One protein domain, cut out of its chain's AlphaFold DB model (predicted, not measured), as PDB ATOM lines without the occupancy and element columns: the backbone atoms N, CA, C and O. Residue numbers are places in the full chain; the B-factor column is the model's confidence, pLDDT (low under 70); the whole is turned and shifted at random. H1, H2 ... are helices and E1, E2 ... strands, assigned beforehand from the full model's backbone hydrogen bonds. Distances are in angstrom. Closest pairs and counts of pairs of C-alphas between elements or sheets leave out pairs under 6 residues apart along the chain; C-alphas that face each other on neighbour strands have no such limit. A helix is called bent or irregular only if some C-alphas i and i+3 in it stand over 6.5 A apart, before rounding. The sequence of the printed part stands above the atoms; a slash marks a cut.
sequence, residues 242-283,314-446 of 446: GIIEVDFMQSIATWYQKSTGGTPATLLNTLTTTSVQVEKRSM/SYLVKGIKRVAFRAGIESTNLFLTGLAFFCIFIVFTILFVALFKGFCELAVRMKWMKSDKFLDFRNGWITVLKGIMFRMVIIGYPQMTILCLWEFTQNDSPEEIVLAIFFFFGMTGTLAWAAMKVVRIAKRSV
ATOM      1  N   GLY A 242     -14.481  42.678  -0.550       91.25
ATOM      2  CA  GLY A 242     -13.874  42.895  -1.866       91.25
ATOM      3  C   GLY A 242     -14.178  44.265  -2.481       91.25
ATOM      4  O   GLY A 242     -13.955  44.455  -3.673       91.25
ATOM      5  N   ILE A 243     -14.681  45.215  -1.689       93.44
ATOM      6  CA  ILE A 243     -14.955  46.585  -2.128       93.44
ATOM      7  C   ILE A 243     -13.679  47.394  -1.892       93.44
ATOM      8  O   ILE A 243     -13.441  47.935  -0.813       93.44
ATOM      9  N   ILE A 244     -12.807  47.396  -2.897       92.56
ATOM     10  CA  ILE A 244     -11.532  48.115  -2.881       92.56
ATOM     11  C   ILE A 244     -11.438  48.889  -4.191       92.56
ATOM     12  O   ILE A 244     -11.625  48.333  -5.272       92.56
ATOM     13  N   GLU A 245     -11.180  50.184  -4.093       90.69
ATOM     14  CA  GLU A 245     -11.040  51.043  -5.262       90.69
ATOM     15  C   GLU A 245      -9.637  50.877  -5.856       90.69
ATOM     16  O   GLU A 245      -8.633  50.869  -5.140       90.69
ATOM     17  N   VAL A 246      -9.612  50.635  -7.168       91.69
ATOM     18  CA  VAL A 246      -8.403  50.564  -7.984       91.69
ATOM     19  C   VAL A 246      -8.746  51.076  -9.383       91.69
ATOM     20  O   VAL A 246      -9.450  50.392 -10.133       91.69
ATOM     21  N   ASP A 247      -8.194  52.227  -9.762       90.06
ATOM     22  CA  ASP A 247      -8.460  52.934 -11.026       90.06
ATOM     23  C   ASP A 247      -8.473  52.040 -12.282       90.06
ATOM     24  O   ASP A 247      -9.389  52.096 -13.113       90.06
ATOM     25  N   PHE A 248      -7.458  51.178 -12.443       90.88
ATOM     26  CA  PHE A 248      -7.363  50.318 -13.630       90.88
ATOM     27  C   PHE A 248      -8.522  49.316 -13.683       90.88
ATOM     28  O   PHE A 248      -9.035  49.003 -14.758       90.88
ATOM     29  N   MET A 249      -8.938  48.811 -12.522       90.12
ATOM     30  CA  MET A 249     -10.005  47.830 -12.423       90.12
ATOM     31  C   MET A 249     -11.359  48.485 -12.687       90.12
ATOM     32  O   MET A 249     -12.181  47.889 -13.377       90.12
ATOM     33  N   GLN A 250     -11.554  49.731 -12.239       91.00
ATOM     34  CA  GLN A 250     -12.739  50.523 -12.581       91.00
ATOM     35  C   GLN A 250     -12.842  50.752 -14.093       91.00
ATOM     36  O   GLN A 250     -13.909  50.583 -14.680       91.00
ATOM     37  N   SER A 251     -11.715  51.032 -14.751       90.62
ATOM     38  CA  SER A 251     -11.661  51.182 -16.210       90.62
ATOM     39  C   SER A 251     -12.039  49.890 -16.946       90.62
ATOM     40  O   SER A 251     -12.785  49.932 -17.925       90.62
ATOM     41  N   ILE A 252     -11.562  48.732 -16.467       91.50
ATOM     42  CA  ILE A 252     -11.916  47.418 -17.027       91.50
ATOM     43  C   ILE A 252     -13.394  47.103 -16.789       91.50
ATOM     44  O   ILE A 252     -14.057  46.644 -17.716       91.50
ATOM     45  N   ALA A 253     -13.915  47.362 -15.588       90.94
ATOM     46  CA  ALA A 253     -15.317  47.129 -15.252       90.94
ATOM     47  C   ALA A 253     -16.242  47.953 -16.155       90.94
ATOM     48  O   ALA A 253     -17.116  47.398 -16.813       90.94
ATOM     49  N   THR A 254     -15.969  49.251 -16.309       90.50
ATOM     50  CA  THR A 254     -16.734  50.121 -17.211       90.50
ATOM     51  C   THR A 254     -16.600  49.711 -18.678       90.50
ATOM     52  O   THR A 254     -17.568  49.798 -19.435       90.50
ATOM     53  N   TRP A 255     -15.419  49.258 -19.116       92.00
ATOM     54  CA  TRP A 255     -15.251  48.713 -20.465       92.00
ATOM     55  C   TRP A 255     -16.083  47.443 -20.673       92.00
ATOM     56  O   TRP A 255     -16.755  47.320 -21.701       92.00
ATOM     57  N   TYR A 256     -16.069  46.527 -19.703       91.06
ATOM     58  CA  TYR A 256     -16.839  45.291 -19.740       91.06
ATOM     59  C   TYR A 256     -18.338  45.599 -19.765       91.06
ATOM     60  O   TYR A 256     -19.030  45.181 -20.685       91.06
ATOM     61  N   GLN A 257     -18.830  46.449 -18.866       90.12
ATOM     62  CA  GLN A 257     -20.231  46.864 -18.839       90.12
ATOM     63  C   GLN A 257     -20.687  47.477 -20.179       90.12
ATOM     64  O   GLN A 257     -21.699  47.066 -20.746       90.12
ATOM     65  N   LYS A 258     -19.907  48.406 -20.753       90.50
ATOM     66  CA  LYS A 258     -20.228  49.026 -22.056       90.50
ATOM     67  C   LYS A 258     -20.236  48.021 -23.204       90.50
ATOM     68  O   LYS A 258     -21.084  48.106 -24.088       90.50
ATOM     69  N   SER A 259     -19.288  47.084 -23.206       91.50
ATOM     70  CA  SER A 259     -19.166  46.068 -24.262       91.50
ATOM     71  C   SER A 259     -20.324  45.071 -24.250       91.50
ATOM     72  O   SER A 259     -20.631  44.469 -25.273       91.50
ATOM     73  N   THR A 260     -20.980  44.928 -23.103       89.62
ATOM     74  CA  THR A 260     -22.026  43.935 -22.842       89.62
ATOM     75  C   THR A 260     -23.438  44.527 -22.895       89.62
ATOM     76  O   THR A 260     -24.423  43.830 -22.659       89.62
ATOM     77  N   GLY A 261     -23.547  45.805 -23.280       83.75
ATOM     78  CA  GLY A 261     -24.812  46.512 -23.486       83.75
ATOM     79  C   GLY A 261     -25.338  47.266 -22.261       83.75
ATOM     80  O   GLY A 261     -26.449  47.787 -22.322       83.75
ATOM     81  N   GLY A 262     -24.565  47.338 -21.173       84.69
ATOM     82  CA  GLY A 262     -24.896  48.116 -19.980       84.69
ATOM     83  C   GLY A 262     -24.526  49.599 -20.091       84.69
ATOM     84  O   GLY A 262     -23.669  49.997 -20.889       84.69
ATOM     85  N   THR A 263     -25.158  50.436 -19.265       82.94
ATOM     86  CA  THR A 263     -24.891  51.884 -19.184       82.94
ATOM     87  C   THR A 263     -24.235  52.240 -17.847       82.94
ATOM     88  O   THR A 263     -24.889  52.107 -16.813       82.94
ATOM     89  N   PRO A 264     -22.976  52.715 -17.832       81.81
ATOM     90  CA  PRO A 264     -22.275  53.011 -16.586       81.81
ATOM     91  C   PRO A 264     -22.821  54.259 -15.892       81.81
ATOM     92  O   PRO A 264     -23.210  55.227 -16.552       81.81
ATOM     93  N   ALA A 265     -22.778  54.259 -14.558       79.75
ATOM     94  CA  ALA A 265     -23.030  55.459 -13.765       79.75
ATOM     95  C   ALA A 265     -21.901  56.493 -13.939       79.75
ATOM     96  O   ALA A 265     -20.749  56.150 -14.206       79.75
ATOM     97  N   THR A 266     -22.247  57.776 -13.805       76.19
ATOM     98  CA  THR A 266     -21.318  58.914 -13.941       76.19
ATOM     99  C   THR A 266     -21.368  59.849 -12.733       76.19
ATOM    100  O   THR A 266     -21.112  61.051 -12.859       76.19
ATOM    101  N   LEU A 267     -21.757  59.331 -11.564       70.00
ATOM    102  CA  LEU A 267     -22.009  60.155 -10.384       70.00
ATOM    103  C   LEU A 267     -20.719  60.811  -9.885       70.00
ATOM    104  O   LEU A 267     -20.730  61.995  -9.550       70.00
ATOM    105  N   LEU A 268     -19.599  60.084  -9.901       72.94
ATOM    106  CA  LEU A 268     -18.305  60.605  -9.458       72.94
ATOM    107  C   LEU A 268     -17.756  61.651 -10.437       72.94
ATOM    108  O   LEU A 268     -17.172  62.650 -10.029       72.94
ATOM    109  N   ASN A 269     -18.027  61.502 -11.733       60.94
ATOM    110  CA  ASN A 269     -17.622  62.491 -12.739       60.94
ATOM    111  C   ASN A 269     -18.433  63.800 -12.675       60.94
ATOM    112  O   ASN A 269     -18.000  64.816 -13.210       60.94
ATOM    113  N   THR A 270     -19.595  63.788 -12.012       59.56
ATOM    114  CA  THR A 270     -20.529  64.931 -11.947       59.56
ATOM    115  C   THR A 270     -20.451  65.675 -10.600       59.56
ATOM    116  O   THR A 270     -21.194  66.622 -10.355       59.56
ATOM    117  N   LEU A 271     -19.508  65.298  -9.727       60.31
ATOM    118  CA  LEU A 271     -19.319  65.877  -8.386       60.31
ATOM    119  C   LEU A 271     -19.087  67.400  -8.377       60.31
ATOM    120  O   LEU A 271     -19.406  68.056  -7.391       60.31
ATOM    121  N   THR A 272     -18.549  67.979  -9.456       53.78
ATOM    122  CA  THR A 272     -18.316  69.432  -9.566       53.78
ATOM    123  C   THR A 272     -19.599  70.224  -9.830       53.78
ATOM    124  O   THR A 272     -19.662  71.413  -9.531       53.78
ATOM    125  N   THR A 273     -20.623  69.585 -10.395       48.41
ATOM    126  CA  THR A 273     -21.860  70.246 -10.842       48.41
ATOM    127  C   THR A 273     -23.105  69.757 -10.109       48.41
ATOM    128  O   THR A 273     -24.178  70.328 -10.286       48.41
ATOM    129  N   THR A 274     -22.990  68.699  -9.303       50.56
ATOM    130  CA  THR A 274     -24.116  68.086  -8.597       50.56
ATOM    131  C   THR A 274     -23.776  67.867  -7.133       50.56
ATOM    132  O   THR A 274     -22.802  67.197  -6.794       50.56
ATOM    133  N   SER A 275     -24.627  68.394  -6.253       53.38
ATOM    134  CA  SER A 275     -24.568  68.107  -4.826       53.38
ATOM    135  C   SER A 275     -25.035  66.668  -4.571       53.38
ATOM    136  O   SER A 275     -26.163  66.274  -4.888       53.38
ATOM    137  N   VAL A 276     -24.137  65.851  -4.014       57.09
ATOM    138  CA  VAL A 276     -24.429  64.461  -3.647       57.09
ATOM    139  C   VAL A 276     -24.675  64.379  -2.153       57.09
ATOM    140  O   VAL A 276     -23.826  64.750  -1.342       57.09
ATOM    141  N   GLN A 277     -25.840  63.856  -1.785       55.84
ATOM    142  CA  GLN A 277     -26.207  63.655  -0.397       55.84
ATOM    143  C   GLN A 277     -25.944  62.207  -0.002       55.84
ATOM    144  O   GLN A 277     -26.559  61.270  -0.514       55.84
ATOM    145  N   VAL A 278     -25.074  62.028   0.985       64.56
ATOM    146  CA  VAL A 278     -24.952  60.755   1.691       64.56
ATOM    147  C   VAL A 278     -26.030  60.709   2.772       64.56
ATOM    148  O   VAL A 278     -26.080  61.575   3.649       64.56
ATOM    149  N   GLU A 279     -26.924  59.719   2.705       59.97
ATOM    150  CA  GLU A 279     -27.986  59.570   3.704       59.97
ATOM    151  C   GLU A 279     -27.386  59.325   5.092       59.97
ATOM    152  O   GLU A 279     -26.749  58.295   5.318       59.97
ATOM    153  N   LYS A 280     -27.627  60.257   6.018       59.78
ATOM    154  CA  LYS A 280     -27.342  60.143   7.456       59.78
ATOM    155  C   LYS A 280     -28.576  59.616   8.203       59.78
ATOM    156  O   LYS A 280     -29.601  59.310   7.597       59.78
ATOM    157  N   ARG A 281     -28.480  59.482   9.528       54.72
ATOM    158  CA  ARG A 281     -29.585  59.055  10.398       54.72
ATOM    159  C   ARG A 281     -30.864  59.852  10.096       54.72
ATOM    160  O   ARG A 281     -30.835  61.077  10.083       54.72
ATOM    161  N   SER A 282     -31.995  59.164   9.927       51.03
ATOM    162  CA  SER A 282     -33.303  59.799   9.814       51.03
ATOM    163  C   SER A 282     -33.881  60.018  11.210       51.03
ATOM    164  O   SER A 282     -33.808  59.152  12.088       51.03
ATOM    165  N   MET A 283     -34.449  61.198  11.430       44.50
ATOM    166  CA  MET A 283     -35.174  61.525  12.652       44.50
ATOM    167  C   MET A 283     -36.673  61.403  12.381       44.50
ATOM    168  O   MET A 283     -37.355  62.396  12.152       44.50
ATOM    169  N   SER A 314     -30.525  67.188  -6.518       52.81
ATOM    170  CA  SER A 314     -29.548  66.529  -5.637       52.81
ATOM    171  C   SER A 314     -29.712  65.000  -5.645       52.81
ATOM    172  O   SER A 314     -30.830  64.475  -5.534       52.81
ATOM    173  N   TYR A 315     -28.596  64.268  -5.759       63.53
ATOM    174  CA  TYR A 315     -28.585  62.797  -5.806       63.53
ATOM    175  C   TYR A 315     -28.447  62.219  -4.391       63.53
ATOM    176  O   TYR A 315     -27.431  62.434  -3.728       63.53
ATOM    177  N   LEU A 316     -29.466  61.500  -3.913       69.19
ATOM    178  CA  LEU A 316     -29.463  60.888  -2.582       69.19
ATOM    179  C   LEU A 316     -28.952  59.450  -2.659       69.19
ATOM    180  O   LEU A 316     -29.612  58.572  -3.212       69.19
ATOM    181  N   VAL A 317     -27.794  59.198  -2.052       77.31
ATOM    182  CA  VAL A 317     -27.145  57.888  -2.081       77.31
ATOM    183  C   VAL A 317     -27.428  57.117  -0.789       77.31
ATOM    184  O   VAL A 317     -27.176  57.607   0.317       77.31
ATOM    185  N   LYS A 318     -27.925  55.881  -0.931       82.62
ATOM    186  CA  LYS A 318     -28.314  54.996   0.180       82.62
ATOM    187  C   LYS A 318     -27.741  53.588   0.028       82.62
ATOM    188  O   LYS A 318     -27.441  53.141  -1.077       82.62
ATOM    189  N   GLY A 319     -27.628  52.872   1.149       87.75
ATOM    190  CA  GLY A 319     -27.260  51.451   1.187       87.75
ATOM    191  C   GLY A 319     -25.966  51.118   0.448       87.75
ATOM    192  O   GLY A 319     -24.947  51.773   0.645       87.75
ATOM    193  N   ILE A 320     -26.017  50.114  -0.426       90.88
ATOM    194  CA  ILE A 320     -24.860  49.633  -1.192       90.88
ATOM    195  C   ILE A 320     -24.259  50.735  -2.080       90.88
ATOM    196  O   ILE A 320     -23.043  50.907  -2.107       90.88
ATOM    197  N   LYS A 321     -25.096  51.558  -2.724       88.81
ATOM    198  CA  LYS A 321     -24.626  52.689  -3.543       88.81
ATOM    199  C   LYS A 321     -23.870  53.719  -2.708       88.81
ATOM    200  O   LYS A 321     -22.916  54.313  -3.193       88.81
ATOM    201  N   ARG A 322     -24.259  53.910  -1.439       89.50
ATOM    202  CA  ARG A 322     -23.580  54.839  -0.517       89.50
ATOM    203  C   ARG A 322     -22.174  54.352  -0.218       89.50
ATOM    204  O   ARG A 322     -21.245  55.153  -0.223       89.50
ATOM    205  N   VAL A 323     -22.042  53.055   0.046       92.00
ATOM    206  CA  VAL A 323     -20.747  52.419   0.294       92.00
ATOM    207  C   VAL A 323     -19.861  52.511  -0.949       92.00
ATOM    208  O   VAL A 323     -18.703  52.893  -0.819       92.00
ATOM    209  N   ALA A 324     -20.413  52.266  -2.144       91.25
ATOM    210  CA  ALA A 324     -19.699  52.429  -3.415       91.25
ATOM    211  C   ALA A 324     -19.208  53.871  -3.620       91.25
ATOM    212  O   ALA A 324     -18.018  54.099  -3.825       91.25
ATOM    213  N   PHE A 325     -20.101  54.849  -3.448       89.19
ATOM    214  CA  PHE A 325     -19.780  56.269  -3.580       89.19
ATOM    215  C   PHE A 325     -18.674  56.705  -2.610       89.19
ATOM    216  O   PHE A 325     -17.724  57.368  -3.014       89.19
ATOM    217  N   ARG A 326     -18.752  56.286  -1.340       88.81
ATOM    218  CA  ARG A 326     -17.704  56.557  -0.341       88.81
ATOM    219  C   ARG A 326     -16.392  55.832  -0.633       88.81
ATOM    220  O   ARG A 326     -15.330  56.365  -0.324       88.81
ATOM    221  N   ALA A 327     -16.457  54.654  -1.245       89.50
ATOM    222  CA  ALA A 327     -15.280  53.928  -1.696       89.50
ATOM    223  C   ALA A 327     -14.632  54.560  -2.940       89.50
ATOM    224  O   ALA A 327     -13.509  54.185  -3.251       89.50
ATOM    225  N   GLY A 328     -15.289  55.503  -3.629       88.38
ATOM    226  CA  GLY A 328     -14.813  56.052  -4.905       88.38
ATOM    227  C   GLY A 328     -15.090  55.131  -6.097       88.38
ATOM    228  O   GLY A 328     -14.421  55.217  -7.120       88.38
ATOM    229  N   ILE A 329     -16.069  54.236  -5.966       90.56
ATOM    230  CA  ILE A 329     -16.467  53.271  -6.990       90.56
ATOM    231  C   ILE A 329     -17.832  53.695  -7.537       90.56
ATOM    232  O   ILE A 329     -18.771  53.927  -6.772       90.56
ATOM    233  N   GLU A 330     -17.955  53.796  -8.861       89.19
ATOM    234  CA  GLU A 330     -19.259  54.012  -9.497       89.19
ATOM    235  C   GLU A 330     -20.189  52.848  -9.157       89.19
ATOM    236  O   GLU A 330     -19.760  51.692  -9.159       89.19
ATOM    237  N   SER A 331     -21.466  53.129  -8.875       86.88
ATOM    238  CA  SER A 331     -22.380  52.091  -8.386       86.88
ATOM    239  C   SER A 331     -22.420  50.886  -9.322       86.88
ATOM    240  O   SER A 331     -22.292  49.767  -8.843       86.88
ATOM    241  N   THR A 332     -22.471  51.112 -10.635       88.31
ATOM    242  CA  THR A 332     -22.551  50.041 -11.640       88.31
ATOM    243  C   THR A 332     -21.301  49.163 -11.714       88.31
ATOM    244  O   THR A 332     -21.371  48.008 -12.102       88.31
ATOM    245  N   ASN A 333     -20.135  49.664 -11.299       92.25
ATOM    246  CA  ASN A 333     -18.898  48.880 -11.311       92.25
ATOM    247  C   ASN A 333     -18.721  48.025 -10.044       92.25
ATOM    248  O   ASN A 333     -17.762  47.249  -9.949       92.25
ATOM    249  N   LEU A 334     -19.583  48.184  -9.034       93.06
ATOM    250  CA  LEU A 334     -19.381  47.585  -7.717       93.06
ATOM    251  C   LEU A 334     -19.434  46.052  -7.756       93.06
ATOM    252  O   LEU A 334     -18.586  45.397  -7.141       93.06
ATOM    253  N   PHE A 335     -20.399  45.477  -8.483       94.69
ATOM    254  CA  PHE A 335     -20.543  44.026  -8.616       94.69
ATOM    255  C   PHE A 335     -19.290  43.404  -9.249       94.69
ATOM    256  O   PHE A 335     -18.673  42.510  -8.658       94.69
ATOM    257  N   LEU A 336     -18.856  43.934 -10.398       93.81
ATOM    258  CA  LEU A 336     -17.647  43.490 -11.095       93.81
ATOM    259  C   LEU A 336     -16.380  43.663 -10.257       93.81
ATOM    260  O   LEU A 336     -15.539  42.767 -10.241       93.81
ATOM    261  N   THR A 337     -16.253  44.777  -9.534       94.06
ATOM    262  CA  THR A 337     -15.137  45.039  -8.608       94.06
ATOM    263  C   THR A 337     -15.041  43.935  -7.554       94.06
ATOM    264  O   THR A 337     -13.990  43.304  -7.405       94.06
ATOM    265  N   GLY A 338     -16.142  43.654  -6.853       94.06
ATOM    266  CA  GLY A 338     -16.164  42.616  -5.825       94.06
ATOM    267  C   GLY A 338     -15.903  41.223  -6.399       94.06
ATOM    268  O   GLY A 338     -15.109  40.462  -5.840       94.06
ATOM    269  N   LEU A 339     -16.511  40.893  -7.542       94.75
ATOM    270  CA  LEU A 339     -16.287  39.622  -8.232       94.75
ATOM    271  C   LEU A 339     -14.816  39.453  -8.650       94.75
ATOM    272  O   LEU A 339     -14.217  38.403  -8.411       94.75
ATOM    273  N   ALA A 340     -14.218  40.492  -9.236       94.69
ATOM    274  CA  ALA A 340     -12.826  40.483  -9.667       94.69
ATOM    275  C   ALA A 340     -11.882  40.259  -8.483       94.69
ATOM    276  O   ALA A 340     -11.015  39.386  -8.559       94.69
ATOM    277  N   PHE A 341     -12.077  40.961  -7.361       94.25
ATOM    278  CA  PHE A 341     -11.266  40.751  -6.160       94.25
ATOM    279  C   PHE A 341     -11.411  39.348  -5.577       94.25
ATOM    280  O   PHE A 341     -10.412  38.758  -5.161       94.25
ATOM    281  N   PHE A 342     -12.614  38.775  -5.597       94.44
ATOM    282  CA  PHE A 342     -12.820  37.386  -5.192       94.44
ATOM    283  C   PHE A 342     -12.029  36.411  -6.082       94.44
ATOM    284  O   PHE A 342     -11.299  35.551  -5.577       94.44
ATOM    285  N   CYS A 343     -12.100  36.577  -7.406       94.50
ATOM    286  CA  CYS A 343     -11.335  35.769  -8.354       94.50
ATOM    287  C   CYS A 343      -9.817  35.952  -8.189       94.50
ATOM    288  O   CYS A 343      -9.086  34.959  -8.145       94.50
ATOM    289  N   ILE A 344      -9.341  37.192  -8.040       93.56
ATOM    290  CA  ILE A 344      -7.930  37.514  -7.788       93.56
ATOM    291  C   ILE A 344      -7.461  36.835  -6.504       93.56
ATOM    292  O   ILE A 344      -6.405  36.207  -6.500       93.56
ATOM    293  N   PHE A 345      -8.249  36.895  -5.433       91.38
ATOM    294  CA  PHE A 345      -7.902  36.277  -4.157       91.38
ATOM    295  C   PHE A 345      -7.788  34.748  -4.257       91.38
ATOM    296  O   PHE A 345      -6.847  34.157  -3.713       91.38
ATOM    297  N   ILE A 346      -8.681  34.094  -5.012       92.69
ATOM    298  CA  ILE A 346      -8.589  32.654  -5.307       92.69
ATOM    299  C   ILE A 346      -7.311  32.339  -6.088       92.69
ATOM    300  O   ILE A 346      -6.538  31.472  -5.672       92.69
ATOM    301  N   VAL A 347      -7.069  33.041  -7.199       95.00
ATOM    302  CA  VAL A 347      -5.896  32.812  -8.058       95.00
ATOM    303  C   VAL A 347      -4.607  33.046  -7.278       95.00
ATOM    304  O   VAL A 347      -3.712  32.201  -7.297       95.00
ATOM    305  N   PHE A 348      -4.532  34.141  -6.521       93.12
ATOM    306  CA  PHE A 348      -3.394  34.469  -5.672       93.12
ATOM    307  C   PHE A 348      -3.128  33.375  -4.632       93.12
ATOM    308  O   PHE A 348      -1.986  32.957  -4.450       93.12
ATOM    309  N   THR A 349      -4.176  32.837  -4.008       90.12
ATOM    310  CA  THR A 349      -4.050  31.729  -3.050       90.12
ATOM    311  C   THR A 349      -3.525  30.454  -3.716       90.12
ATOM    312  O   THR A 349      -2.647  29.789  -3.163       90.12
ATOM    313  N   ILE A 350      -4.018  30.107  -4.912       91.81
ATOM    314  CA  ILE A 350      -3.531  28.947  -5.677       91.81
ATOM    315  C   ILE A 350      -2.045  29.118  -6.008       91.81
ATOM    316  O   ILE A 350      -1.254  28.199  -5.772       91.81
ATOM    317  N   LEU A 351      -1.660  30.296  -6.508       93.38
ATOM    318  CA  LEU A 351      -0.272  30.624  -6.825       93.38
ATOM    319  C   LEU A 351       0.612  30.552  -5.579       93.38
ATOM    320  O   LEU A 351       1.671  29.935  -5.628       93.38
ATOM    321  N   PHE A 352       0.164  31.103  -4.451       90.12
ATOM    322  CA  PHE A 352       0.904  31.059  -3.192       90.12
ATOM    323  C   PHE A 352       1.171  29.618  -2.730       90.12
ATOM    324  O   PHE A 352       2.304  29.270  -2.399       90.12
ATOM    325  N   VAL A 353       0.157  28.747  -2.769       88.31
ATOM    326  CA  VAL A 353       0.309  27.329  -2.401       88.31
ATOM    327  C   VAL A 353       1.235  26.593  -3.378       88.31
ATOM    328  O   VAL A 353       2.080  25.804  -2.947       88.31
ATOM    329  N   ALA A 354       1.126  26.866  -4.681       89.56
ATOM    330  CA  ALA A 354       1.988  26.269  -5.702       89.56
ATOM    331  C   ALA A 354       3.456  26.715  -5.560       89.56
ATOM    332  O   ALA A 354       4.364  25.882  -5.616       89.56
ATOM    333  N   LEU A 355       3.693  28.006  -5.304       90.81
ATOM    334  CA  LEU A 355       5.018  28.563  -5.027       90.81
ATOM    335  C   LEU A 355       5.608  27.974  -3.745       90.81
ATOM    336  O   LEU A 355       6.770  27.575  -3.739       90.81
ATOM    337  N   PHE A 356       4.809  27.841  -2.684       86.81
ATOM    338  CA  PHE A 356       5.251  27.220  -1.436       86.81
ATOM    339  C   PHE A 356       5.643  25.747  -1.628       86.81
ATOM    340  O   PHE A 356       6.655  25.294  -1.087       86.81
ATOM    341  N   LYS A 357       4.902  25.005  -2.460       86.94
ATOM    342  CA  LYS A 357       5.268  23.640  -2.866       86.94
ATOM    343  C   LYS A 357       6.594  23.624  -3.627       86.94
ATOM    344  O   LYS A 357       7.476  22.835  -3.284       86.94
ATOM    345  N   GLY A 358       6.755  24.499  -4.621       87.38
ATOM    346  CA  GLY A 358       7.996  24.619  -5.394       87.38
ATOM    347  C   GLY A 358       9.200  24.964  -4.513       87.38
ATOM    348  O   GLY A 358      10.252  24.333  -4.619       87.38
ATOM    349  N   PHE A 359       9.020  25.895  -3.575       87.56
ATOM    350  CA  PHE A 359      10.032  26.272  -2.592       87.56
ATOM    351  C   PHE A 359      10.431  25.094  -1.696       87.56
ATOM    352  O   PHE A 359      11.622  24.833  -1.527       87.56
ATOM    353  N   CYS A 360       9.462  24.338  -1.166       84.69
ATOM    354  CA  CYS A 360       9.737  23.158  -0.345       84.69
ATOM    355  C   CYS A 360      10.560  22.102  -1.104       84.69
ATOM    356  O   CYS A 360      11.512  21.543  -0.557       84.69
ATOM    357  N   GLU A 361      10.233  21.828  -2.370       85.31
ATOM    358  CA  GLU A 361      10.988  20.871  -3.188       85.31
ATOM    359  C   GLU A 361      12.406  21.355  -3.501       85.31
ATOM    360  O   GLU A 361      13.355  20.569  -3.422       85.31
ATOM    361  N   LEU A 362      12.568  22.644  -3.805       87.75
ATOM    362  CA  LEU A 362      13.875  23.246  -4.053       87.75
ATOM    363  C   LEU A 362      14.749  23.230  -2.793       87.75
ATOM    364  O   LEU A 362      15.915  22.846  -2.861       87.75
ATOM    365  N   ALA A 363      14.186  23.573  -1.633       85.44
ATOM    366  CA  ALA A 363      14.899  23.576  -0.357       85.44
ATOM    367  C   ALA A 363      15.408  22.176   0.030       85.44
ATOM    368  O   ALA A 363      16.500  22.041   0.585       85.44
ATOM    369  N   VAL A 364      14.653  21.124  -0.300       84.06
ATOM    370  CA  VAL A 364      15.085  19.734  -0.096       84.06
ATOM    371  C   VAL A 364      16.181  19.347  -1.092       84.06
ATOM    372  O   VAL A 364      17.182  18.756  -0.685       84.06
ATOM    373  N   ARG A 365      16.059  19.734  -2.372       83.38
ATOM    374  CA  ARG A 365      17.108  19.501  -3.389       83.38
ATOM    375  C   ARG A 365      18.429  20.185  -3.032       83.38
ATOM    376  O   ARG A 365      19.486  19.580  -3.174       83.38
ATOM    377  N   MET A 366      18.364  21.405  -2.501       86.31
ATOM    378  CA  MET A 366      19.522  22.190  -2.054       86.31
ATOM    379  C   MET A 366      20.059  21.761  -0.676       86.31
ATOM    380  O   MET A 366      20.997  22.373  -0.166       86.31
ATOM    381  N   LYS A 367      19.483  20.719  -0.053       81.75
ATOM    382  CA  LYS A 367      19.800  20.240   1.309       81.75
ATOM    383  C   LYS A 367      19.656  21.308   2.406       81.75
ATOM    384  O   LYS A 367      20.242  21.179   3.478       81.75
ATOM    385  N   TRP A 368      18.857  22.348   2.169       81.19
ATOM    386  CA  TRP A 368      18.531  23.372   3.169       81.19
ATOM    387  C   TRP A 368      17.483  22.880   4.172       81.19
ATOM    388  O   TRP A 368      17.370  23.414   5.272       81.19
ATOM    389  N   MET A 369      16.737  21.835   3.809       75.69
ATOM    390  CA  MET A 369      15.711  21.223   4.642       75.69
ATOM    391  C   MET A 369      15.880  19.700   4.670       75.69
ATOM    392  O   MET A 369      16.161  19.078   3.645       75.69
ATOM    393  N   LYS A 370      15.694  19.083   5.846       75.19
ATOM    394  CA  LYS A 370      15.635  17.618   5.968       75.19
ATOM    395  C   LYS A 370      14.442  17.098   5.163       75.19
ATOM    396  O   LYS A 370      13.362  17.673   5.253       75.19
ATOM    397  N   SER A 371      14.628  15.992   4.439       71.50
ATOM    398  CA  SER A 371      13.598  15.424   3.550       71.50
ATOM    399  C   SER A 371      12.280  15.070   4.254       71.50
ATOM    400  O   SER A 371      11.258  14.960   3.586       71.50
ATOM    401  N   ASP A 372      12.315  14.911   5.576       69.50
ATOM    402  CA  ASP A 372      11.188  14.521   6.428       69.50
ATOM    403  C   ASP A 372      10.252  15.694   6.796       69.50
ATOM    404  O   ASP A 372       9.096  15.519   7.166       69.50
ATOM    405  N   LYS A 373      10.720  16.942   6.660       71.75
ATOM    406  CA  LYS A 373       9.877  18.122   6.905       71.75
ATOM    407  C   LYS A 373       8.885  18.304   5.746       71.75
ATOM    408  O   LYS A 373       9.279  18.276   4.581       71.75
ATOM    409  N   PHE A 374       7.610  18.537   6.077       70.69
ATOM    410  CA  PHE A 374       6.506  18.757   5.124       70.69
ATOM    411  C   PHE A 374       6.267  17.601   4.130       70.69
ATOM    412  O   PHE A 374       5.757  17.834   3.032       70.69
ATOM    413  N   LEU A 375       6.625  16.359   4.477       73.31
ATOM    414  CA  LEU A 375       6.469  15.205   3.581       73.31
ATOM    415  C   LEU A 375       4.999  14.979   3.174       73.31
ATOM    416  O   LEU A 375       4.698  14.861   1.985       73.31
ATOM    417  N   ASP A 376       4.086  15.025   4.147       71.44
ATOM    418  CA  ASP A 376       2.642  14.856   3.926       71.44
ATOM    419  C   ASP A 376       2.064  15.950   3.028       71.44
ATOM    420  O   ASP A 376       1.276  15.679   2.120       71.44
ATOM    421  N   PHE A 377       2.508  17.195   3.227       77.94
ATOM    422  CA  PHE A 377       2.114  18.310   2.373       77.94
ATOM    423  C   PHE A 377       2.647  18.135   0.948       77.94
ATOM    424  O   PHE A 377       1.890  18.315   0.004       77.94
ATOM    425  N   ARG A 378       3.915  17.748   0.764       77.81
ATOM    426  CA  ARG A 378       4.528  17.588  -0.569       77.81
ATOM    427  C   ARG A 378       3.854  16.492  -1.393       77.81
ATOM    428  O   ARG A 378       3.584  16.706  -2.573       77.81
ATOM    429  N   ASN A 379       3.540  15.357  -0.770       80.56
ATOM    430  CA  ASN A 379       2.884  14.237  -1.446       80.56
ATOM    431  C   ASN A 379       1.374  14.477  -1.644       80.56
ATOM    432  O   ASN A 379       0.809  14.063  -2.653       80.56
ATOM    433  N   GLY A 380       0.721  15.177  -0.709       82.44
ATOM    434  CA  GLY A 380      -0.727  15.415  -0.690       82.44
ATOM    435  C   GLY A 380      -1.176  16.831  -1.064       82.44
ATOM    436  O   GLY A 380      -2.320  17.189  -0.778       82.44
ATOM    437  N   TRP A 381      -0.321  17.659  -1.678       83.75
ATOM    438  CA  TRP A 381      -0.556  19.107  -1.810       83.75
ATOM    439  C   TRP A 381      -1.859  19.461  -2.543       83.75
ATOM    440  O   TRP A 381      -2.519  20.427  -2.172       83.75
ATOM    441  N   ILE A 382      -2.282  18.659  -3.530       85.75
ATOM    442  CA  ILE A 382      -3.550  18.864  -4.254       85.75
ATOM    443  C   ILE A 382      -4.751  18.711  -3.313       85.75
ATOM    444  O   ILE A 382      -5.721  19.459  -3.415       85.75
ATOM    445  N   THR A 383      -4.702  17.761  -2.379       84.81
ATOM    446  CA  THR A 383      -5.764  17.561  -1.383       84.81
ATOM    447  C   THR A 383      -5.825  18.738  -0.414       84.81
ATOM    448  O   THR A 383      -6.913  19.231  -0.115       84.81
ATOM    449  N   VAL A 384      -4.665  19.240   0.017       82.19
ATOM    450  CA  VAL A 384      -4.574  20.438   0.867       82.19
ATOM    451  C   VAL A 384      -5.101  21.666   0.126       82.19
ATOM    452  O   VAL A 384      -5.927  22.397   0.670       82.19
ATOM    453  N   LEU A 385      -4.707  21.852  -1.139       85.81
ATOM    454  CA  LEU A 385      -5.184  22.940  -1.988       85.81
ATOM    455  C   LEU A 385      -6.706  22.900  -2.145       85.81
ATOM    456  O   LEU A 385      -7.356  23.918  -1.938       85.81
ATOM    457  N   LYS A 386      -7.295  21.728  -2.426       86.25
ATOM    458  CA  LYS A 386      -8.758  21.559  -2.485       86.25
ATOM    459  C   LYS A 386      -9.433  22.004  -1.184       86.25
ATOM    460  O   LYS A 386     -10.437  22.709  -1.233       86.25
ATOM    461  N   GLY A 387      -8.874  21.637  -0.030       83.25
ATOM    462  CA  GLY A 387      -9.377  22.073   1.276       83.25
ATOM    463  C   GLY A 387      -9.308  23.592   1.473       83.25
ATOM    464  O   GLY A 387     -10.266  24.190   1.959       83.25
ATOM    465  N   ILE A 388      -8.207  24.226   1.055       85.44
ATOM    466  CA  ILE A 388      -8.047  25.688   1.101       85.44
ATOM    467  C   ILE A 388      -9.065  26.369   0.180       85.44
ATOM    468  O   ILE A 388      -9.703  27.328   0.600       85.44
ATOM    469  N   MET A 389      -9.285  25.848  -1.029       89.06
ATOM    470  CA  MET A 389     -10.269  26.396  -1.969       89.06
ATOM    471  C   MET A 389     -11.685  26.391  -1.393       89.06
ATOM    472  O   MET A 389     -12.349  27.421  -1.429       89.06
ATOM    473  N   PHE A 390     -12.128  25.290  -0.774       88.06
ATOM    474  CA  PHE A 390     -13.432  25.269  -0.101       88.06
ATOM    475  C   PHE A 390     -13.532  26.318   1.012       88.06
ATOM    476  O   PHE A 390     -14.570  26.958   1.147       88.06
ATOM    477  N   ARG A 391     -12.461  26.543   1.783       86.50
ATOM    478  CA  ARG A 391     -12.441  27.590   2.817       86.50
ATOM    479  C   ARG A 391     -12.511  28.994   2.219       86.50
ATOM    480  O   ARG A 391     -13.251  29.811   2.747       86.50
ATOM    481  N   MET A 392     -11.812  29.260   1.115       89.19
ATOM    482  CA  MET A 392     -11.897  30.558   0.432       89.19
ATOM    483  C   MET A 392     -13.292  30.807  -0.148       89.19
ATOM    484  O   MET A 392     -13.802  31.916  -0.033       89.19
ATOM    485  N   VAL A 393     -13.945  29.773  -0.690       92.88
ATOM    486  CA  VAL A 393     -15.344  29.869  -1.141       92.88
ATOM    487  C   VAL A 393     -16.276  30.156   0.039       92.88
ATOM    488  O   VAL A 393     -17.144  31.005  -0.101       92.88
ATOM    489  N   ILE A 394     -16.082  29.522   1.204       91.38
ATOM    490  CA  ILE A 394     -16.851  29.833   2.428       91.38
ATOM    491  C   ILE A 394     -16.633  31.289   2.861       91.38
ATOM    492  O   ILE A 394     -17.601  31.978   3.163       91.38
ATOM    493  N   ILE A 395     -15.382  31.759   2.876       91.81
ATOM    494  CA  ILE A 395     -15.029  33.130   3.272       91.81
ATOM    495  C   ILE A 395     -15.643  34.157   2.314       91.81
ATOM    496  O   ILE A 395     -16.213  35.143   2.765       91.81
ATOM    497  N   GLY A 396     -15.568  33.931   1.002       93.38
ATOM    498  CA  GLY A 396     -16.140  34.837   0.001       93.38
ATOM    499  C   GLY A 396     -17.651  34.681  -0.205       93.38
ATOM    500  O   GLY A 396     -18.250  35.473  -0.926       93.38
ATOM    501  N   TYR A 397     -18.294  33.681   0.405       94.50
ATOM    502  CA  TYR A 397     -19.715  33.409   0.185       94.50
ATOM    503  C   TYR A 397     -20.646  34.553   0.618       94.50
ATOM    504  O   TYR A 397     -21.529  34.888  -0.174       94.50
ATOM    505  N   PRO A 398     -20.481  35.194   1.796       94.25
ATOM    506  CA  PRO A 398     -21.312  36.335   2.186       94.25
ATOM    507  C   PRO A 398     -21.200  37.498   1.196       94.25
ATOM    508  O   PRO A 398     -22.218  38.039   0.768       94.25
ATOM    509  N   GLN A 399     -19.973  37.814   0.772       94.88
ATOM    510  CA  GLN A 399     -19.686  38.814  -0.254       94.88
ATOM    511  C   GLN A 399     -20.431  38.518  -1.555       94.88
ATOM    512  O   GLN A 399     -21.236  39.331  -2.005       94.88
ATOM    513  N   MET A 400     -20.182  37.346  -2.142       95.56
ATOM    514  CA  MET A 400     -20.743  37.005  -3.446       95.56
ATOM    515  C   MET A 400     -22.262  36.873  -3.393       95.56
ATOM    516  O   MET A 400     -22.945  37.307  -4.309       95.56
ATOM    517  N   THR A 401     -22.811  36.357  -2.295       95.31
ATOM    518  CA  THR A 401     -24.263  36.284  -2.101       95.31
ATOM    519  C   THR A 401     -24.905  37.667  -2.131       95.31
ATOM    520  O   THR A 401     -25.888  37.865  -2.839       95.31
ATOM    521  N   ILE A 402     -24.353  38.630  -1.387       95.12
ATOM    522  CA  ILE A 402     -24.916  39.983  -1.316       95.12
ATOM    523  C   ILE A 402     -24.781  40.697  -2.659       95.12
ATOM    524  O   ILE A 402     -25.763  41.255  -3.138       95.12
ATOM    525  N   LEU A 403     -23.600  40.647  -3.284       94.69
ATOM    526  CA  LEU A 403     -23.354  41.336  -4.550       94.69
ATOM    527  C   LEU A 403     -24.153  40.724  -5.710       94.69
ATOM    528  O   LEU A 403     -24.755  41.472  -6.468       94.69
ATOM    529  N   CYS A 404     -24.249  39.392  -5.817       95.00
ATOM    530  CA  CYS A 404     -25.066  38.748  -6.854       95.00
ATOM    531  C   CYS A 404     -26.559  39.067  -6.694       95.00
ATOM    532  O   CYS A 404     -27.241  39.348  -7.675       95.00
ATOM    533  N   LEU A 405     -27.086  39.020  -5.462       93.75
ATOM    534  CA  LEU A 405     -28.490  39.364  -5.214       93.75
ATOM    535  C   LEU A 405     -28.758  40.848  -5.458       93.75
ATOM    536  O   LEU A 405     -29.854  41.200  -5.885       93.75
ATOM    537  N   TRP A 406     -27.778  41.709  -5.189       91.38
ATOM    538  CA  TRP A 406     -27.868  43.126  -5.505       91.38
ATOM    539  C   TRP A 406     -27.862  43.374  -7.019       91.38
ATOM    540  O   TRP A 406     -28.710  44.131  -7.490       91.38
ATOM    541  N   GLU A 407     -27.032  42.665  -7.785       92.69
ATOM    542  CA  GLU A 407     -27.013  42.762  -9.252       92.69
ATOM    543  C   GLU A 407     -28.367  42.388  -9.869       92.69
ATOM    544  O   GLU A 407     -28.877  43.089 -10.739       92.69
ATOM    545  N   PHE A 408     -29.048  41.369  -9.329       90.56
ATOM    546  CA  PHE A 408     -30.414  41.030  -9.754       90.56
ATOM    547  C   PHE A 408     -31.428  42.164  -9.550       90.56
ATOM    548  O   PHE A 408     -32.483  42.153 -10.181       90.56
ATOM    549  N   THR A 409     -31.141  43.122  -8.660       87.31
ATOM    550  CA  THR A 409     -32.006  44.287  -8.432       87.31
ATOM    551  C   THR A 409     -31.659  45.488  -9.303       87.31
ATOM    552  O   THR A 409     -32.566  46.263  -9.595       87.31
ATOM    553  N   GLN A 410     -30.388  45.674  -9.679       84.25
ATOM    554  CA  GLN A 410     -29.961  46.821 -10.491       84.25
ATOM    555  C   GLN A 410     -30.084  46.543 -11.989       84.25
ATOM    556  O   GLN A 410     -30.583  47.407 -12.706       84.25
ATOM    557  N   ASN A 411     -29.741  45.324 -12.430       85.88
ATOM    558  CA  ASN A 411     -29.687  44.943 -13.843       85.88
ATOM    559  C   ASN A 411     -28.777  45.897 -14.641       85.88
ATOM    560  O   ASN A 411     -29.217  46.531 -15.603       85.88
ATOM    561  N   ASP A 412     -27.518  46.012 -14.207       84.94
ATOM    562  CA  ASP A 412     -26.554  46.974 -14.751       84.94
ATOM    563  C   ASP A 412     -26.013  46.531 -16.123       84.94
ATOM    564  O   ASP A 412     -25.682  47.373 -16.970       84.94
ATOM    565  N   SER A 413     -25.965  45.214 -16.372       90.00
ATOM    566  CA  SER A 413     -25.690  44.612 -17.682       90.00
ATOM    567  C   SER A 413     -26.235  43.173 -17.803       90.00
ATOM    568  O   SER A 413     -26.172  42.401 -16.839       90.00
ATOM    569  N   PRO A 414     -26.691  42.736 -19.001       90.75
ATOM    570  CA  PRO A 414     -27.081  41.347 -19.249       90.75
ATOM    571  C   PRO A 414     -25.998  40.313 -18.904       90.75
ATOM    572  O   PRO A 414     -26.316  39.245 -18.380       90.75
ATOM    573  N   GLU A 415     -24.722  40.599 -19.189       90.06
ATOM    574  CA  GLU A 415     -23.635  39.660 -18.882       90.06
ATOM    575  C   GLU A 415     -23.319  39.604 -17.385       90.06
ATOM    576  O   GLU A 415     -23.026  38.530 -16.855       90.06
ATOM    577  N   GLU A 416     -23.445  40.730 -16.684       91.62
ATOM    578  CA  GLU A 416     -23.258  40.793 -15.233       91.62
ATOM    579  C   GLU A 416     -24.301  39.946 -14.503       91.62
ATOM    580  O   GLU A 416     -23.946  39.177 -13.608       91.62
ATOM    581  N   ILE A 417     -25.554  39.948 -14.972       93.12
ATOM    582  CA  ILE A 417     -26.591  39.035 -14.470       93.12
ATOM    583  C   ILE A 417     -26.203  37.571 -14.685       93.12
ATOM    584  O   ILE A 417     -26.366  36.750 -13.778       93.12
ATOM    585  N   VAL A 418     -25.692  37.208 -15.865       94.75
ATOM    586  CA  VAL A 418     -25.285  35.820 -16.148       94.75
ATOM    587  C   VAL A 418     -24.151  35.389 -15.214       94.75
ATOM    588  O   VAL A 418     -24.207  34.293 -14.647       94.75
ATOM    589  N   LEU A 419     -23.159  36.258 -14.994       94.12
ATOM    590  CA  LEU A 419     -22.096  36.027 -14.014       94.12
ATOM    591  C   LEU A 419     -22.669  35.898 -12.600       94.12
ATOM    592  O   LEU A 419     -22.326  34.953 -11.887       94.12
ATOM    593  N   ALA A 420     -23.584  36.783 -12.204       95.19
ATOM    594  CA  ALA A 420     -24.223  36.747 -10.897       95.19
ATOM    595  C   ALA A 420     -24.962  35.420 -10.661       95.19
ATOM    596  O   ALA A 420     -24.770  34.802  -9.612       95.19
ATOM    597  N   ILE A 421     -25.718  34.920 -11.648       95.94
ATOM    598  CA  ILE A 421     -26.378  33.602 -11.609       95.94
ATOM    599  C   ILE A 421     -25.338  32.489 -11.459       95.94
ATOM    600  O   ILE A 421     -25.455  31.646 -10.563       95.94
ATOM    601  N   PHE A 422     -24.311  32.478 -12.312       96.06
ATOM    602  CA  PHE A 422     -23.289  31.434 -12.307       96.06
ATOM    603  C   PHE A 422     -22.566  31.343 -10.958       96.06
ATOM    604  O   PHE A 422     -22.463  30.257 -10.384       96.06
ATOM    605  N   PHE A 423     -22.108  32.475 -10.418       95.38
ATOM    606  CA  PHE A 423     -21.394  32.505  -9.143       95.38
ATOM    607  C   PHE A 423     -22.316  32.216  -7.958       95.38
ATOM    608  O   PHE A 423     -21.943  31.426  -7.090       95.38
ATOM    609  N   PHE A 424     -23.536  32.757  -7.939       95.81
ATOM    610  CA  PHE A 424     -24.485  32.522  -6.851       95.81
ATOM    611  C   PHE A 424     -24.857  31.040  -6.731       95.81
ATOM    612  O   PHE A 424     -24.649  30.420  -5.682       95.81
ATOM    613  N   PHE A 425     -25.352  30.431  -7.813       96.44
ATOM    614  CA  PHE A 425     -25.744  29.021  -7.793       96.44
ATOM    615  C   PHE A 425     -24.535  28.083  -7.748       96.44
ATOM    616  O   PHE A 425     -24.589  27.057  -7.069       96.44
ATOM    617  N   GLY A 426     -23.425  28.438  -8.402       95.25
ATOM    618  CA  GLY A 426     -22.188  27.660  -8.376       95.25
ATOM    619  C   GLY A 426     -21.575  27.571  -6.976       95.25
ATOM    620  O   GLY A 426     -21.265  26.475  -6.494       95.25
ATOM    621  N   MET A 427     -21.453  28.696  -6.269       95.06
ATOM    622  CA  MET A 427     -20.944  28.708  -4.893       95.06
ATOM    623  C   MET A 427     -21.921  28.033  -3.929       95.06
ATOM    624  O   MET A 427     -21.514  27.177  -3.145       95.06
ATOM    625  N   THR A 428     -23.220  28.327  -4.033       95.31
ATOM    626  CA  THR A 428     -24.240  27.680  -3.192       95.31
ATOM    627  C   THR A 428     -24.236  26.162  -3.383       95.31
ATOM    628  O   THR A 428     -24.224  25.409  -2.410       95.31
ATOM    629  N   GLY A 429     -24.176  25.690  -4.633       95.62
ATOM    630  CA  GLY A 429     -24.143  24.268  -4.963       95.62
ATOM    631  C   GLY A 429     -22.879  23.564  -4.465       95.62
ATOM    632  O   GLY A 429     -22.967  22.482  -3.879       95.62
ATOM    633  N   THR A 430     -21.704  24.178  -4.638       93.12
ATOM    634  CA  THR A 430     -20.432  23.603  -4.160       93.12
ATOM    635  C   THR A 430     -20.374  23.518  -2.635       93.12
ATOM    636  O   THR A 430     -19.952  22.487  -2.101       93.12
ATOM    637  N   LEU A 431     -20.859  24.537  -1.921       93.12
ATOM    638  CA  LEU A 431     -20.937  24.530  -0.458       93.12
ATOM    639  C   LEU A 431     -21.989  23.552   0.067       93.12
ATOM    640  O   LEU A 431     -21.698  22.790   0.991       93.12
ATOM    641  N   ALA A 432     -23.175  23.503  -0.543       94.19
ATOM    642  CA  ALA A 432     -24.208  22.533  -0.189       94.19
ATOM    643  C   ALA A 432     -23.702  21.095  -0.378       94.19
ATOM    644  O   ALA A 432     -23.892  20.239   0.489       94.19
ATOM    645  N   TRP A 433     -22.991  20.829  -1.477       93.56
ATOM    646  CA  TRP A 433     -22.367  19.532  -1.721       93.56
ATOM    647  C   TRP A 433     -21.303  19.181  -0.676       93.56
ATOM    648  O   TRP A 433     -21.305  18.061  -0.150       93.56
ATOM    649  N   ALA A 434     -20.429  20.131  -0.328       89.69
ATOM    650  CA  ALA A 434     -19.417  19.942   0.708       89.69
ATOM    651  C   ALA A 434     -20.059  19.654   2.077       89.69
ATOM    652  O   ALA A 434     -19.680  18.688   2.744       89.69
ATOM    653  N   ALA A 435     -21.088  20.414   2.457       90.50
ATOM    654  CA  ALA A 435     -21.840  20.205   3.691       90.50
ATOM    655  C   ALA A 435     -22.502  18.817   3.725       90.50
ATOM    656  O   ALA A 435     -22.335  18.069   4.692       90.50
ATOM    657  N   MET A 436     -23.175  18.409   2.641       93.88
ATOM    658  CA  MET A 436     -23.771  17.072   2.524       93.88
ATOM    659  C   MET A 436     -22.733  15.955   2.682       93.88
ATOM    660  O   MET A 436     -23.006  14.941   3.331       93.88
ATOM    661  N   LYS A 437     -21.539  16.115   2.099       90.31
ATOM    662  CA  LYS A 437     -20.434  15.155   2.243       90.31
ATOM    663  C   LYS A 437     -19.967  15.044   3.692       90.31
ATOM    664  O   LYS A 437     -19.845  13.921   4.177       90.31
ATOM    665  N   VAL A 438     -19.759  16.169   4.377       88.00
ATOM    666  CA  VAL A 438     -19.342  16.190   5.789       88.00
ATOM    667  C   VAL A 438     -20.380  15.495   6.670       88.00
ATOM    668  O   VAL A 438     -20.024  14.598   7.430       88.00
ATOM    669  N   VAL A 439     -21.668  15.812   6.501       91.62
ATOM    670  CA  VAL A 439     -22.759  15.173   7.259       91.62
ATOM    671  C   VAL A 439     -22.813  13.662   7.011       91.62
ATOM    672  O   VAL A 439     -22.988  12.886   7.947       91.62
ATOM    673  N   ARG A 440     -22.646  13.212   5.759       92.25
ATOM    674  CA  ARG A 440     -22.629  11.775   5.432       92.25
ATOM    675  C   ARG A 440     -21.434  11.042   6.037       92.25
ATOM    676  O   ARG A 440     -21.595   9.891   6.426       92.25
ATOM    677  N   ILE A 441     -20.262  11.673   6.089       91.06
ATOM    678  CA  ILE A 441     -19.073  11.090   6.724       91.06
ATOM    679  C   ILE A 441     -19.301  10.994   8.233       91.06
ATOM    680  O   ILE A 441     -19.163   9.907   8.776       91.06
ATOM    681  N   ALA A 442     -19.760  12.074   8.873       88.25
ATOM    682  CA  ALA A 442     -20.047  12.096  10.307       88.25
ATOM    683  C   ALA A 442     -21.052  11.007  10.720       88.25
ATOM    684  O   ALA A 442     -20.825  10.298  11.693       88.25
ATOM    685  N   LYS A 443     -22.119  10.801   9.933       89.88
ATOM    686  CA  LYS A 443     -23.106   9.732  10.168       89.88
ATOM    687  C   LYS A 443     -22.563   8.309  10.005       89.88
ATOM    688  O   LYS A 443     -23.207   7.389  10.482       89.88
ATOM    689  N   ARG A 444     -21.457   8.115   9.282       89.44
ATOM    690  CA  ARG A 444     -20.790   6.808   9.125       89.44
ATOM    691  C   ARG A 444     -19.711   6.564  10.181       89.44
ATOM    692  O   ARG A 444     -19.150   5.477  10.219       89.44
ATOM    693  N   SER A 445     -19.343   7.600  10.935       77.75
ATOM    694  CA  SER A 445     -18.336   7.547  12.001       77.75
ATOM    695  C   SER A 445     -18.943   7.284  13.384       77.75
ATOM    696  O   SER A 445     -18.189   7.064  14.327       77.75
ATOM    697  N   VAL A 446     -20.274   7.329  13.482       59.66
ATOM    698  CA  VAL A 446     -21.089   6.764  14.567       59.66
ATOM    699  C   VAL A 446     -21.544   5.387  14.114       59.66
ATOM    700  O   VAL A 446     -21.517   4.464  14.952       59.66
TER     701      VAL A 446
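AT A GLANCE: This is residues 242 to 283 and 314 to 446 of the 446 residues of the protein "TRP_N domain-containing protein" of Botryotinia narcissicola (UniProt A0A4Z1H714). Look first for a long helical hairpin, H3 and H4, from whose open end a third long helix, H5, folds back to make a V with H4; residues 435 to 446, of which 435 to 444 belong to H5, stick out freely. Near that same open end H1 and H2 pack across the first turns of H3, and a tiny two-strand sheet, E1 and E2, lies farther out, past H2. The printed part has 175 residues with five named helices and two named strands, in the order H1 E1 E2 H2 H3 H4 H5; the sheet's order is E1, E2, parallel, and the class is mostly helix. The whole is loose, with a radius of gyration of the C-alphas of 21.7 A, and spans 67 by 46 by 38 A.

HOW THE PARTS SIT: Begin at the sheet, where E1, residues 276 to 278, and E2, residues 315 to 317, run parallel at 25 degrees. C-alphas 277 and 316 face each other at 4.8 A; N 277 and O 315 are within hydrogen-bond range at 2.9 A, as are N 317 and O 277 at 2.9 A. A tight link takes you from E2 to H2, residues 319 to 327, whose closest C-alpha to E1 is that of Arg 322, 6.5 A from that of Val 278. The next step is H3, residues 331 to 365, the hub, which touches three other helices. With its residues 331 to 334 alone it touches H2, the closest C-alphas being those of Lys 321 and Ser 331 at 5.4 A, at a steep tilt of 63 degrees. With its residues 333 to 337 alone it touches H1, residues 247 to 259, at a steep tilt of 59 degrees, opposite ways; the closest C-alphas are those of Ala 253 and Asn 333, 5.6 A apart. H4, residues 375 to 410, touches H3 and forms a helical hairpin with it, at a shallow tilt of 4 degrees, opposite ways; look at the closest C-alphas, those of Phe 335 and Leu 403, 5.6 A apart. H5, residues 414 to 444, touches H4 at a steep tilt of 48 degrees, opposite ways, the closest C-alphas being those of Cys 404 and Ala 420 at 4.6 A. H3 and H5 are close but not clearly touching, while H2 and H5 are apart. Every O i to N i+4 pair is within hydrogen-bond range in H1, H2 and H5, against 29 of 31 in H3 and 27 of 32 in H4.

IN THESE COORDINATES: Find C-alpha 247 at (-8.460, 52.934, -11.026), where H1 begins; it measures 18.4 A. E1 and E2 are 6.5 A and 6.3 A long, and H2 is 12.6 A. H3 starts at C-alpha 331, (-22.380, 52.091, -8.386), and runs 51.4 A to C-alpha 365; it is irregular, with C-alphas 332 and 335 7.0 A apart. H4 runs 50.2 A and is irregular too, with C-alphas 379 and 382 8.4 A apart and a kink of 75 degrees near residue 382. H5 runs 45.1 A and ends at C-alpha 444, (-20.790, 6.808, 9.125).

THE WHOLE: The two C-alphas farthest apart are those of Met 283 and Lys 367, at 69.7 A. Residues 284 to 313 are not printed, and C-alphas 283 and 314 stand 19.8 A apart across this cut, which lies between E1 and E2. The link from H1 to E1, residues 260 to 275, is long. The mean pLDDT of the printed part is 85.2; look for values under 70 at residues 269 to 283, 314 to 316, 372 and 446, the last being the chain's last residue.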